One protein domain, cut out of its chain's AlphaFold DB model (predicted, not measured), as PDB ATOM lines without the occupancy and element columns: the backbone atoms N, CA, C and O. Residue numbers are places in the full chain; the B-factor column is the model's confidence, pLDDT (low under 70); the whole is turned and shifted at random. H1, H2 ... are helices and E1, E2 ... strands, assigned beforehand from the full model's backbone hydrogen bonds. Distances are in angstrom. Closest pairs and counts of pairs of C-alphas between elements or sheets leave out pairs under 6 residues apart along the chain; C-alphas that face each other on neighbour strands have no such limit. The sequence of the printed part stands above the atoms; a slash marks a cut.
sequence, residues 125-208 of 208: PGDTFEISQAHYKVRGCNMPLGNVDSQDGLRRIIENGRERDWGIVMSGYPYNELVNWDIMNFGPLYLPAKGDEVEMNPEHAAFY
ATOM      1  N   PRO A 125      33.217 -19.152 -46.513       97.50
ATOM      2  CA  PRO A 125      34.034 -20.362 -46.476       97.50
ATOM      3  C   PRO A 125      35.482 -20.068 -46.905       97.50
ATOM      4  O   PRO A 125      35.705 -19.359 -47.886       97.50
ATOM      5  N   GLY A 126      36.446 -20.611 -46.168       97.19
ATOM      6  CA  GLY A 126      37.881 -20.341 -46.281       97.19
ATOM      7  C   GLY A 126      38.372 -19.182 -45.406       97.19
ATOM      8  O   GLY A 126      39.578 -18.958 -45.301       97.19
ATOM      9  N   ASP A 127      37.475 -18.437 -44.756       98.12
ATOM     10  CA  ASP A 127      37.873 -17.335 -43.883       98.12
ATOM     11  C   ASP A 127      38.336 -17.828 -42.517       98.12
ATOM     12  O   ASP A 127      37.805 -18.777 -41.950       98.12
ATOM     13  N   THR A 128      39.285 -17.102 -41.928       97.56
ATOM     14  CA  THR A 128      39.488 -17.124 -40.477       97.56
ATOM     15  C   THR A 128      38.856 -15.877 -39.882       97.56
ATOM     16  O   THR A 128      39.351 -14.768 -40.109       97.56
ATOM     17  N   PHE A 129      37.763 -16.064 -39.151       97.88
ATOM     18  CA  PHE A 129      36.999 -15.013 -38.493       97.88
ATOM     19  C   PHE A 129      37.441 -14.841 -37.038       97.88
ATOM     20  O   PHE A 129      37.690 -15.816 -36.332       97.88
ATOM     21  N   GLU A 130      37.503 -13.602 -36.570       97.38
ATOM     22  CA  GLU A 130      37.749 -13.275 -35.169       97.38
ATOM     23  C   GLU A 130      36.950 -12.030 -34.759       97.38
ATOM     24  O   GLU A 130      36.635 -11.162 -35.577       97.38
ATOM     25  N   ILE A 131      36.635 -11.932 -33.472       98.00
ATOM     26  CA  ILE A 131      36.160 -10.711 -32.828       98.00
ATOM     27  C   ILE A 131      37.268 -10.261 -31.887       98.00
ATOM     28  O   ILE A 131      37.805 -11.061 -31.128       98.00
ATOM     29  N   SER A 132      37.624  -8.986 -31.947       97.00
ATOM     30  CA  SER A 132      38.666  -8.400 -31.110       97.00
ATOM     31  C   SER A 132      38.172  -7.059 -30.590       97.00
ATOM     32  O   SER A 132      37.912  -6.142 -31.371       97.00
ATOM     33  N   GLN A 133      38.001  -6.959 -29.271       96.50
ATOM     34  CA  GLN A 133      37.375  -5.810 -28.613       96.50
ATOM     35  C   GLN A 133      36.021  -5.436 -29.262       96.50
ATOM     36  O   GLN A 133      35.836  -4.309 -29.733       96.50
ATOM     37  N   ALA A 134      35.106  -6.405 -29.352       97.44
ATOM     38  CA  ALA A 134      33.799  -6.354 -30.027       97.44
ATOM     39  C   ALA A 134      33.830  -6.143 -31.549       97.44
ATOM     40  O   ALA A 134      32.775  -6.176 -32.177       97.44
ATOM     41  N   HIS A 135      35.001  -5.955 -32.164       98.06
ATOM     42  CA  HIS A 135      35.088  -5.670 -33.592       98.06
ATOM     43  C   HIS A 135      35.347  -6.911 -34.427       98.06
ATOM     44  O   HIS A 135      36.282  -7.664 -34.159       98.06
ATOM     45  N   TYR A 136      34.545  -7.076 -35.471       98.12
ATOM     46  CA  TYR A 136      34.602  -8.204 -36.391       98.12
ATOM     47  C   TYR A 136      35.776  -8.061 -37.353       98.12
ATOM     48  O   TYR A 136      35.969  -7.013 -37.973       98.12
ATOM     49  N   LYS A 137      36.537  -9.139 -37.518       98.19
ATOM     50  CA  LYS A 137      37.705  -9.200 -38.391       98.19
ATOM     51  C   LYS A 137      37.733 -10.530 -39.128       98.19
ATOM     52  O   LYS A 137      37.351 -11.574 -38.606       98.19
ATOM     53  N   VAL A 138      38.223 -10.480 -40.357       98.50
ATOM     54  CA  VAL A 138      38.601 -11.659 -41.133       98.50
ATOM     55  C   VAL A 138      40.059 -11.478 -41.526       98.50
ATOM     56  O   VAL A 138      40.454 -10.393 -41.959       98.50
ATOM     57  N   ARG A 139      40.886 -12.514 -41.368       97.50
ATOM     58  CA  ARG A 139      42.309 -12.430 -41.733       97.50
ATOM     59  C   ARG A 139      42.474 -12.046 -43.206       97.50
ATOM     60  O   ARG A 139      41.829 -12.613 -44.079       97.50
ATOM     61  N   GLY A 140      43.335 -11.065 -43.479       95.81
ATOM     62  CA  GLY A 140      43.550 -10.539 -44.834       95.81
ATOM     63  C   GLY A 140      42.424  -9.640 -45.367       95.81
ATOM     64  O   GLY A 140      42.487  -9.207 -46.516       95.81
ATOM     65  N   CYS A 141      41.409  -9.327 -44.556       96.12
ATOM     66  CA  CYS A 141      40.301  -8.451 -44.918       96.12
ATOM     67  C   CYS A 141      40.447  -7.081 -44.239       96.12
ATOM     68  O   CYS A 141      40.341  -6.973 -43.022       96.12
ATOM     69  N   ASN A 142      40.637  -6.024 -45.037       94.44
ATOM     70  CA  ASN A 142      40.792  -4.650 -44.533       94.44
ATOM     71  C   ASN A 142      39.487  -3.836 -44.541       94.44
ATOM     72  O   ASN A 142      39.467  -2.702 -44.064       94.44
ATOM     73  N   MET A 143      38.407  -4.370 -45.119       96.12
ATOM     74  CA  MET A 143      37.110  -3.690 -45.105       96.12
ATOM     75  C   MET A 143      36.419  -3.859 -43.746       96.12
ATOM     76  O   MET A 143      36.543  -4.926 -43.140       96.12
ATOM     77  N   PRO A 144      35.655  -2.855 -43.280       96.75
ATOM     78  CA  PRO A 144      34.825  -3.004 -42.092       96.75
ATOM     79  C   PRO A 144      33.777  -4.099 -42.312       96.75
ATOM     80  O   PRO A 144      33.161  -4.179 -43.379       96.75
ATOM     81  N   LEU A 145      33.567  -4.937 -41.301       97.81
ATOM     82  CA  LEU A 145      32.614  -6.044 -41.325       97.81
ATOM     83  C   LEU A 145      31.491  -5.784 -40.327       97.81
ATOM     84  O   LEU A 145      31.732  -5.308 -39.219       97.81
ATOM     85  N   GLY A 146      30.261  -6.136 -40.687       96.50
ATOM     86  CA  GLY A 146      29.132  -5.949 -39.782       96.50
ATOM     87  C   GLY A 146      28.650  -4.500 -39.707       96.50
ATOM     88  O   GLY A 146      28.842  -3.700 -40.621       96.50
ATOM     89  N   ASN A 147      27.986  -4.182 -38.599       96.88
ATOM     90  CA  ASN A 147      27.644  -2.817 -38.221       96.88
ATOM     91  C   ASN A 147      28.678  -2.319 -37.204       96.88
ATOM     92  O   ASN A 147      28.678  -2.794 -36.070       96.88
ATOM     93  N   VAL A 148      29.571  -1.423 -37.624       97.31
ATOM     94  CA  VAL A 148      30.660  -0.918 -36.771       97.31
ATOM     95  C   VAL A 148      30.116  -0.056 -35.632       97.31
ATOM     96  O   VAL A 148      30.554  -0.221 -34.500       97.31
ATOM     97  N   ASP A 149      29.087   0.759 -35.875       97.38
ATOM     98  CA  ASP A 149      28.492   1.612 -34.839       97.38
ATOM     99  C   ASP A 149      27.890   0.780 -33.693       97.38
ATOM    100  O   ASP A 149      28.043   1.113 -32.516       97.38
ATOM    101  N   SER A 150      27.242  -0.345 -34.017       96.12
ATOM    102  CA  SER A 150      26.745  -1.286 -33.004       96.12
ATOM    103  C   SER A 150      27.877  -1.997 -32.257       96.12
ATOM    104  O   SER A 150      27.745  -2.241 -31.059       96.12
ATOM    105  N   GLN A 151      28.987  -2.314 -32.932       97.62
ATOM    106  CA  GLN A 151      30.174  -2.911 -32.304       97.62
ATOM    107  C   GLN A 151      30.841  -1.925 -31.332       97.62
ATOM    108  O   GLN A 151      31.179  -2.298 -30.208       97.62
ATOM    109  N   ASP A 152      30.954  -0.651 -31.713       98.19
ATOM    110  CA  ASP A 152      31.405   0.434 -30.839       98.19
ATOM    111  C   ASP A 152      30.463   0.641 -29.648       98.19
ATOM    112  O   ASP A 152      30.913   0.826 -28.516       98.19
ATOM    113  N   GLY A 153      29.150   0.589 -29.881       96.94
ATOM    114  CA  GLY A 153      28.142   0.656 -28.825       96.94
ATOM    115  C   GLY A 153      28.302  -0.470 -27.805       96.94
ATOM    116  O   GLY A 153      28.355  -0.206 -26.603       96.94
ATOM    117  N   LEU A 154      28.455  -1.709 -28.284       96.56
ATOM    118  CA  LEU A 154      28.694  -2.878 -27.441       96.56
ATOM    119  C   LEU A 154      29.971  -2.720 -26.612       96.56
ATOM    120  O   LEU A 154      29.932  -2.879 -25.390       96.56
ATOM    121  N   ARG A 155      31.078  -2.338 -27.263       97.50
ATOM    122  CA  ARG A 155      32.356  -2.069 -26.597       97.50
ATOM    123  C   ARG A 155      32.174  -1.072 -25.454       97.50
ATOM    124  O   ARG A 155      32.560  -1.368 -24.331       97.50
ATOM    125  N   ARG A 156      31.532   0.071 -25.714       97.56
ATOM    126  CA  ARG A 156      31.301   1.114 -24.701       97.56
ATOM    127  C   ARG A 156      30.453   0.619 -23.534       97.56
ATOM    128  O   ARG A 156      30.705   1.017 -22.403       97.56
ATOM    129  N   ILE A 157      29.427  -0.197 -23.777       96.94
ATOM    130  CA  ILE A 157      28.589  -0.737 -22.694       96.94
ATOM    131  C   ILE A 157      29.432  -1.612 -21.760       96.94
ATOM    132  O   ILE A 157      29.367  -1.438 -20.544       96.94
ATOM    133  N   ILE A 158      30.244  -2.498 -22.334       96.12
ATOM    134  CA  ILE A 158      31.060  -3.461 -21.585       96.12
ATOM    135  C   ILE A 158      32.235  -2.772 -20.885       96.12
ATOM    136  O   ILE A 158      32.492  -3.036 -19.717       96.12
ATOM    137  N   GLU A 159      32.911  -1.827 -21.542       95.69
ATOM    138  CA  GLU A 159      33.995  -1.044 -20.926       95.69
ATOM    139  C   GLU A 159      33.513  -0.212 -19.728       95.69
ATOM    140  O   GLU A 159      34.272   0.027 -18.793       95.69
ATOM    141  N   ASN A 160      32.239   0.190 -19.725       96.38
ATOM    142  CA  ASN A 160      31.617   0.887 -18.602       96.38
ATOM    143  C   ASN A 160      31.042  -0.063 -17.528       96.38
ATOM    144  O   ASN A 160      30.434   0.422 -16.574       96.38
ATOM    145  N   GLY A 161      31.188  -1.386 -17.672       95.25
ATOM    146  CA  GLY A 161      30.672  -2.379 -16.722       95.25
ATOM    147  C   GLY A 161      29.143  -2.448 -16.662       95.25
ATOM    148  O   GLY A 161      28.569  -2.721 -15.606       95.25
ATOM    149  N   ARG A 162      28.465  -2.106 -17.765       95.19
ATOM    150  CA  ARG A 162      26.999  -2.003 -17.841       95.19
ATOM    151  C   ARG A 162      26.344  -3.192 -18.532       95.19
ATOM    152  O   ARG A 162      25.145  -3.161 -18.784       95.19
ATOM    153  N   GLU A 163      27.075  -4.256 -18.831       94.31
ATOM    154  CA  GLU A 163      26.555  -5.435 -19.525       94.31
ATOM    155  C   GLU A 163      25.324  -6.045 -18.831       94.31
ATOM    156  O   GLU A 163      24.382  -6.464 -19.503       94.31
ATOM    157  N   ARG A 164      25.267  -5.998 -17.492       92.88
ATOM    158  CA  ARG A 164      24.114  -6.480 -16.713       92.88
ATOM    159  C   ARG A 164      22.878  -5.597 -16.857       92.88
ATOM    160  O   ARG A 164      21.778  -6.136 -16.942       92.88
ATOM    161  N   ASP A 165      23.050  -4.275 -16.927       95.38
ATOM    162  CA  ASP A 165      21.943  -3.320 -17.109       95.38
ATOM    163  C   ASP A 165      21.198  -3.578 -18.424       95.38
ATOM    164  O   ASP A 165      19.993  -3.366 -18.523       95.38
ATOM    165  N   TRP A 166      21.940  -4.031 -19.435       91.38
ATOM    166  CA  TRP A 166      21.452  -4.281 -20.787       91.38
ATOM    167  C   TRP A 166      21.118  -5.757 -21.046       91.38
ATOM    168  O   TRP A 166      20.761  -6.107 -22.167       91.38
ATOM    169  N   GLY A 167      21.231  -6.629 -20.036       93.38
ATOM    170  CA  GLY A 167      20.960  -8.063 -20.177       93.38
ATOM    171  C   GLY A 167      21.884  -8.771 -21.172       93.38
ATOM    172  O   GLY A 167      21.480  -9.746 -21.805       93.38
ATOM    173  N   ILE A 168      23.107  -8.271 -21.347       92.81
ATOM    174  CA  ILE A 168      24.062  -8.791 -22.323       92.81
ATOM    175  C   ILE A 168      24.651 -10.106 -21.811       92.81
ATOM    176  O   ILE A 168      25.250 -10.178 -20.737       92.81
ATOM    177  N   VAL A 169      24.500 -11.155 -22.617       92.25
ATOM    178  CA  VAL A 169      25.127 -12.455 -22.374       92.25
ATOM    179  C   VAL A 169      26.551 -12.410 -22.911       92.25
ATOM    180  O   VAL A 169      26.756 -12.284 -24.113       92.25
ATOM    181  N   MET A 170      27.528 -12.508 -22.009       93.25
ATOM    182  CA  MET A 170      28.945 -12.401 -22.366       93.25
ATOM    183  C   MET A 170      29.504 -13.675 -23.000       93.25
ATOM    184  O   MET A 170      30.422 -13.592 -23.807       93.25
ATOM    185  N   SER A 171      28.980 -14.848 -22.644       90.75
ATOM    186  CA  SER A 171      29.545 -16.127 -23.071       90.75
ATOM    187  C   SER A 171      29.476 -16.321 -24.588       90.75
ATOM    188  O   SER A 171      28.429 -16.132 -25.206       90.75
ATOM    189  N   GLY A 172      30.600 -16.732 -25.177       87.00
ATOM    190  CA  GLY A 172      30.700 -17.088 -26.585       87.00
ATOM    191  C   GLY A 172      30.498 -18.584 -26.827       87.00
ATOM    192  O   GLY A 172      30.758 -19.425 -25.963       87.00
ATOM    193  N   TYR A 173      30.074 -18.924 -28.044       88.56
ATOM    194  CA  TYR A 173      30.213 -20.282 -28.580       88.56
ATOM    195  C   TYR A 173      31.685 -20.748 -28.465       88.56
ATOM    196  O   TYR A 173      32.563 -19.904 -28.626       88.56
ATOM    197  N   PRO A 174      31.986 -22.037 -28.215       89.94
ATOM    198  CA  PRO A 174      31.081 -23.178 -28.071       89.94
ATOM    199  C   PRO A 174      30.545 -23.394 -26.652       89.94
ATOM    200  O   PRO A 174      29.966 -24.446 -26.392       89.94
ATOM    201  N   TYR A 175      30.706 -22.432 -25.737       83.50
ATOM    202  CA  TYR A 175      30.326 -22.583 -24.327       83.50
ATOM    203  C   TYR A 175      31.061 -23.731 -23.622       83.50
ATOM    204  O   TYR A 175      30.460 -24.493 -22.862       83.50
ATOM    205  N   ASN A 176      32.365 -23.865 -23.867       82.38
ATOM    206  CA  ASN A 176      33.207 -24.810 -23.141       82.38
ATOM    207  C   ASN A 176      34.493 -24.146 -22.630       82.38
ATOM    208  O   ASN A 176      34.851 -23.055 -23.058       82.38
ATOM    209  N   GLU A 177      35.187 -24.826 -21.720       82.56
ATOM    210  CA  GLU A 177      36.408 -24.318 -21.080       82.56
ATOM    211  C   GLU A 177      37.676 -24.465 -21.943       82.56
ATOM    212  O   GLU A 177      38.729 -23.961 -21.560       82.56
ATOM    213  N   LEU A 178      37.600 -25.138 -23.102       85.69
ATOM    214  CA  LEU A 178      38.738 -25.269 -24.025       85.69
ATOM    215  C   LEU A 178      39.084 -23.929 -24.675       85.69
ATOM    216  O   LEU A 178      40.236 -23.707 -25.034       85.69
ATOM    217  N   VAL A 179      38.104 -23.028 -24.803       84.50
ATOM    218  CA  VAL A 179      38.324 -21.669 -25.304       84.50
ATOM    219  C   VAL A 179      37.706 -20.626 -24.394       84.50
ATOM    220  O   VAL A 179      36.550 -20.708 -23.995       84.50
ATOM    221  N   ASN A 180      38.476 -19.581 -24.115       87.12
ATOM    222  CA  ASN A 180      38.014 -18.435 -23.342       87.12
ATOM    223  C   ASN A 180      37.425 -17.361 -24.271       87.12
ATOM    224  O   ASN A 180      37.933 -16.240 -24.331       87.12
ATOM    225  N   TRP A 181      36.425 -17.741 -25.071       93.38
ATOM    226  CA  TRP A 181      35.763 -16.835 -26.010       93.38
ATOM    227  C   TRP A 181      34.531 -16.176 -25.392       93.38
ATOM    228  O   TRP A 181      33.697 -16.819 -24.749       93.38
ATOM    229  N   ASP A 182      34.394 -14.884 -25.655       94.38
ATOM    230  CA  ASP A 182      33.252 -14.067 -25.272       94.38
ATOM    231  C   ASP A 182      32.810 -13.186 -26.452       94.38
ATOM    232  O   ASP A 182      33.362 -13.233 -27.555       94.38
ATOM    233  N   ILE A 183      31.775 -12.377 -26.248       94.38
ATOM    234  CA  ILE A 183      31.266 -11.472 -27.288       94.38
ATOM    235  C   ILE A 183      32.228 -10.321 -27.644       94.38
ATOM    236  O   ILE A 183      32.024  -9.647 -28.656       94.38
ATOM    237  N   MET A 184      33.256 -10.065 -26.828       96.31
ATOM    238  CA  MET A 184      34.289  -9.057 -27.081       96.31
ATOM    239  C   MET A 184      35.488  -9.650 -27.819       96.31
ATOM    240  O   MET A 184      36.091  -8.962 -28.642       96.31
ATOM    241  N   ASN A 185      35.852 -10.890 -27.516       96.56
ATOM    242  CA  ASN A 185      37.041 -11.580 -27.976       96.56
ATOM    243  C   ASN A 185      36.664 -13.021 -28.331       96.56
ATOM    244  O   ASN A 185      36.479 -13.872 -27.462       96.56
ATOM    245  N   PHE A 186      36.563 -13.286 -29.628       95.69
ATOM    246  CA  PHE A 186      36.148 -14.570 -30.179       95.69
ATOM    247  C   PHE A 186      37.107 -14.988 -31.284       95.69
ATOM    248  O   PHE A 186      37.561 -14.156 -32.070       95.69
ATOM    249  N   GLY A 187      37.356 -16.283 -31.408       93.50
ATOM    250  CA  GLY A 187      38.249 -16.811 -32.423       93.50
ATOM    251  C   GLY A 187      39.733 -16.721 -32.031       93.50
ATOM    252  O   GLY A 187      40.073 -16.483 -30.869       93.50
ATOM    253  N   PRO A 188      40.641 -16.937 -32.993       94.25
ATOM    254  CA  PRO A 188      40.363 -17.127 -34.417       94.25
ATOM    255  C   PRO A 188      39.611 -18.437 -34.694       94.25
ATOM    256  O   PRO A 188      40.020 -19.497 -34.236       94.25
ATOM    257  N   LEU A 189      38.531 -18.361 -35.471       94.88
ATOM    258  CA  LEU A 189      37.760 -19.510 -35.940       94.88
ATOM    259  C   LEU A 189      37.897 -19.628 -37.458       94.88
ATOM    260  O   LEU A 189      37.521 -18.714 -38.195       94.88
ATOM    261  N   TYR A 190      38.432 -20.752 -37.925       95.38
ATOM    262  CA  TYR A 190      38.435 -21.079 -39.345       95.38
ATOM    263  C   TYR A 190      37.033 -21.519 -39.790       95.38
ATOM    264  O   TYR A 190      36.325 -22.198 -39.055       95.38
ATOM    265  N   LEU A 191      36.605 -21.116 -40.981       95.81
ATOM    266  CA  LEU A 191      35.349 -21.548 -41.587       95.81
ATOM    267  C   LEU A 191      35.691 -22.461 -42.764       95.81
ATOM    268  O   LEU A 191      36.054 -21.939 -43.816       95.81
ATOM    269  N   PRO A 192      35.593 -23.793 -42.630       95.81
ATOM    270  CA  PRO A 192      36.048 -24.703 -43.674       95.81
ATOM    271  C   PRO A 192      35.347 -24.463 -45.016       95.81
ATOM    272  O   PRO A 192      34.118 -24.371 -45.100       95.81
ATOM    273  N   ALA A 193      36.138 -24.361 -46.082       96.44
ATOM    274  CA  ALA A 193      35.666 -24.355 -47.453       96.44
ATOM    275  C   ALA A 193      35.435 -25.779 -47.964       96.44
ATOM    276  O   ALA A 193      35.924 -26.779 -47.437       96.44
ATOM    277  N   LYS A 194      34.648 -25.881 -49.037       94.19
ATOM    278  CA  LYS A 194      34.402 -27.166 -49.688       94.19
ATOM    279  C   LYS A 194      35.722 -27.740 -50.209       94.19
ATOM    280  O   LYS A 194      36.316 -27.168 -51.117       94.19
ATOM    281  N   GLY A 195      36.068 -28.929 -49.724       96.06
ATOM    282  CA  GLY A 195      37.285 -29.642 -50.110       96.06
ATOM    283  C   GLY A 195      38.440 -29.467 -49.129       96.06
ATOM    284  O   GLY A 195      39.454 -30.129 -49.309       96.06
ATOM    285  N   ASP A 196      38.279 -28.637 -48.099       95.56
ATOM    286  CA  ASP A 196      39.259 -28.552 -47.024       95.56
ATOM    287  C   ASP A 196      39.236 -29.811 -46.157       95.56
ATOM    288  O   ASP A 196      38.185 -30.415 -45.925       95.56
ATOM    289  N   GLU A 197      40.403 -30.154 -45.620       93.69
ATOM    290  CA  GLU A 197      40.566 -31.193 -44.612       93.69
ATOM    291  C   GLU A 197      40.949 -30.523 -43.290       93.69
ATOM    292  O   GLU A 197      41.927 -29.778 -43.217       93.69
ATOM    293  N   VAL A 198      40.160 -30.769 -42.245       91.12
ATOM    294  CA  VAL A 198      40.412 -30.250 -40.897       91.12
ATOM    295  C   VAL A 198      40.788 -31.421 -40.003       91.12
ATOM    296  O   VAL A 198      40.037 -32.388 -39.885       91.12
ATOM    297  N   GLU A 199      41.956 -31.343 -39.369       91.44
ATOM    298  CA  GLU A 199      42.387 -32.354 -38.405       91.44
ATOM    299  C   GLU A 199      41.471 -32.336 -37.176       91.44
ATOM    300  O   GLU A 199      41.286 -31.293 -36.555       91.44
ATOM    301  N   MET A 200      40.911 -33.483 -36.789       92.56
ATOM    302  CA  MET A 200      39.998 -33.554 -35.648       92.56
ATOM    303  C   MET A 200      40.768 -33.715 -34.330       92.56
ATOM    304  O   MET A 200      41.039 -34.828 -33.880       92.56
ATOM    305  N   ASN A 201      41.123 -32.589 -33.713       90.25
ATOM    306  CA  ASN A 201      41.672 -32.518 -32.356       90.25
ATOM    307  C   ASN A 201      40.568 -32.114 -31.344       90.25
ATOM    308  O   ASN A 201      39.464 -31.771 -31.766       90.25
ATOM    309  N   PRO A 202      40.811 -32.149 -30.016       88.62
ATOM    310  CA  PRO A 202      39.783 -31.807 -29.026       88.62
ATOM    311  C   PRO A 202      39.179 -30.400 -29.168       88.62
ATOM    312  O   PRO A 202      38.004 -30.220 -28.856       88.62
ATOM    313  N   GLU A 203      39.947 -29.415 -29.642       86.00
ATOM    314  CA  GLU A 203      39.453 -28.053 -29.881       86.00
ATOM    315  C   GLU A 203      38.532 -28.014 -31.104       86.00
ATOM    316  O   GLU A 203      37.391 -27.575 -31.017       86.00
ATOM    317  N   HIS A 204      38.986 -28.551 -32.237       88.50
ATOM    318  CA  HIS A 204      38.197 -28.644 -33.463       88.50
ATOM    319  C   HIS A 204      36.929 -29.477 -33.266       88.50
ATOM    320  O   HIS A 204      35.883 -29.105 -33.785       88.50
ATOM    321  N   ALA A 205      36.985 -30.527 -32.445       86.50
ATOM    322  CA  ALA A 205      35.816 -31.318 -32.078       86.50
ATOM    323  C   ALA A 205      34.784 -30.561 -31.234       86.50
ATOM    324  O   ALA A 205      33.636 -30.989 -31.144       86.50
ATOM    325  N   ALA A 206      35.173 -29.453 -30.601       85.75
ATOM    326  CA  ALA A 206      34.236 -28.575 -29.919       85.75
ATOM    327  C   ALA A 206      33.563 -27.574 -30.875       85.75
ATOM    328  O   ALA A 206      32.483 -27.080 -30.546       85.75
ATOM    329  N   PHE A 207      34.185 -27.256 -32.021       83.81
ATOM    330  CA  PHE A 207      33.699 -26.222 -32.950       83.81
ATOM    331  C   PHE A 207      33.035 -26.759 -34.229       83.81
ATOM    332  O   PHE A 207      32.289 -26.017 -34.872       83.81
ATOM    333  N   TYR A 208      33.328 -27.999 -34.632       84.50
ATOM    334  CA  TYR A 208      32.867 -28.613 -35.885       84.50
ATOM    335  C   TYR A 208      32.146 -29.936 -35.631       84.50
ATOM    336  O   TYR A 208      31.130 -30.171 -36.325       84.50
TER     337      TYR A 208
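AT A GLANCE: This is residues 125 to 208 of the 208 residues of the protein "Signal peptidase I" of Bacteroides cellulosilyticus (UniProt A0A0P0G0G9). With little regular structure, this is a flat body of mostly loops round a small sheet, with H1 grazing the sheet beside E2 and short H2 beyond E3. The 84 printed residues, 30 in named elements of mixed class, run E1 E2 H1 E3 H2; the antiparallel sheet's order is E2 E1 E3. It is only just loose, close to compact: radius of gyration of the C-alphas 14.5 A, spans 43 by 31 by 13 A.

IN THESE COORDINATES: Find C-alpha 128 at (39.488, -17.124, -40.477); E1 runs from there to 132. E2 is 135 to 138, H1 148 to 159 (16.2 A), E3 186 to 190, and H2 204 to 207, ending at (33.699, -26.222, -32.950).

HOW THE PARTS SIT: In hairpin E1 and E2, N 130 and O 137 are 2.9 A apart; from E1 to E3, N 129 and O 189 are 2.8 A apart. H1 only grazes the sheet; the closest C-alphas, His 135 and Gln 151, are 5.8 A apart. Every O i to N i+4 pair in H1 is within hydrogen-bond range; H2 is too short for one.

THE WHOLE: The printed part has no cut; links H1 to E3 and E3 to H2 are long. No printed residue is under 70 in pLDDT.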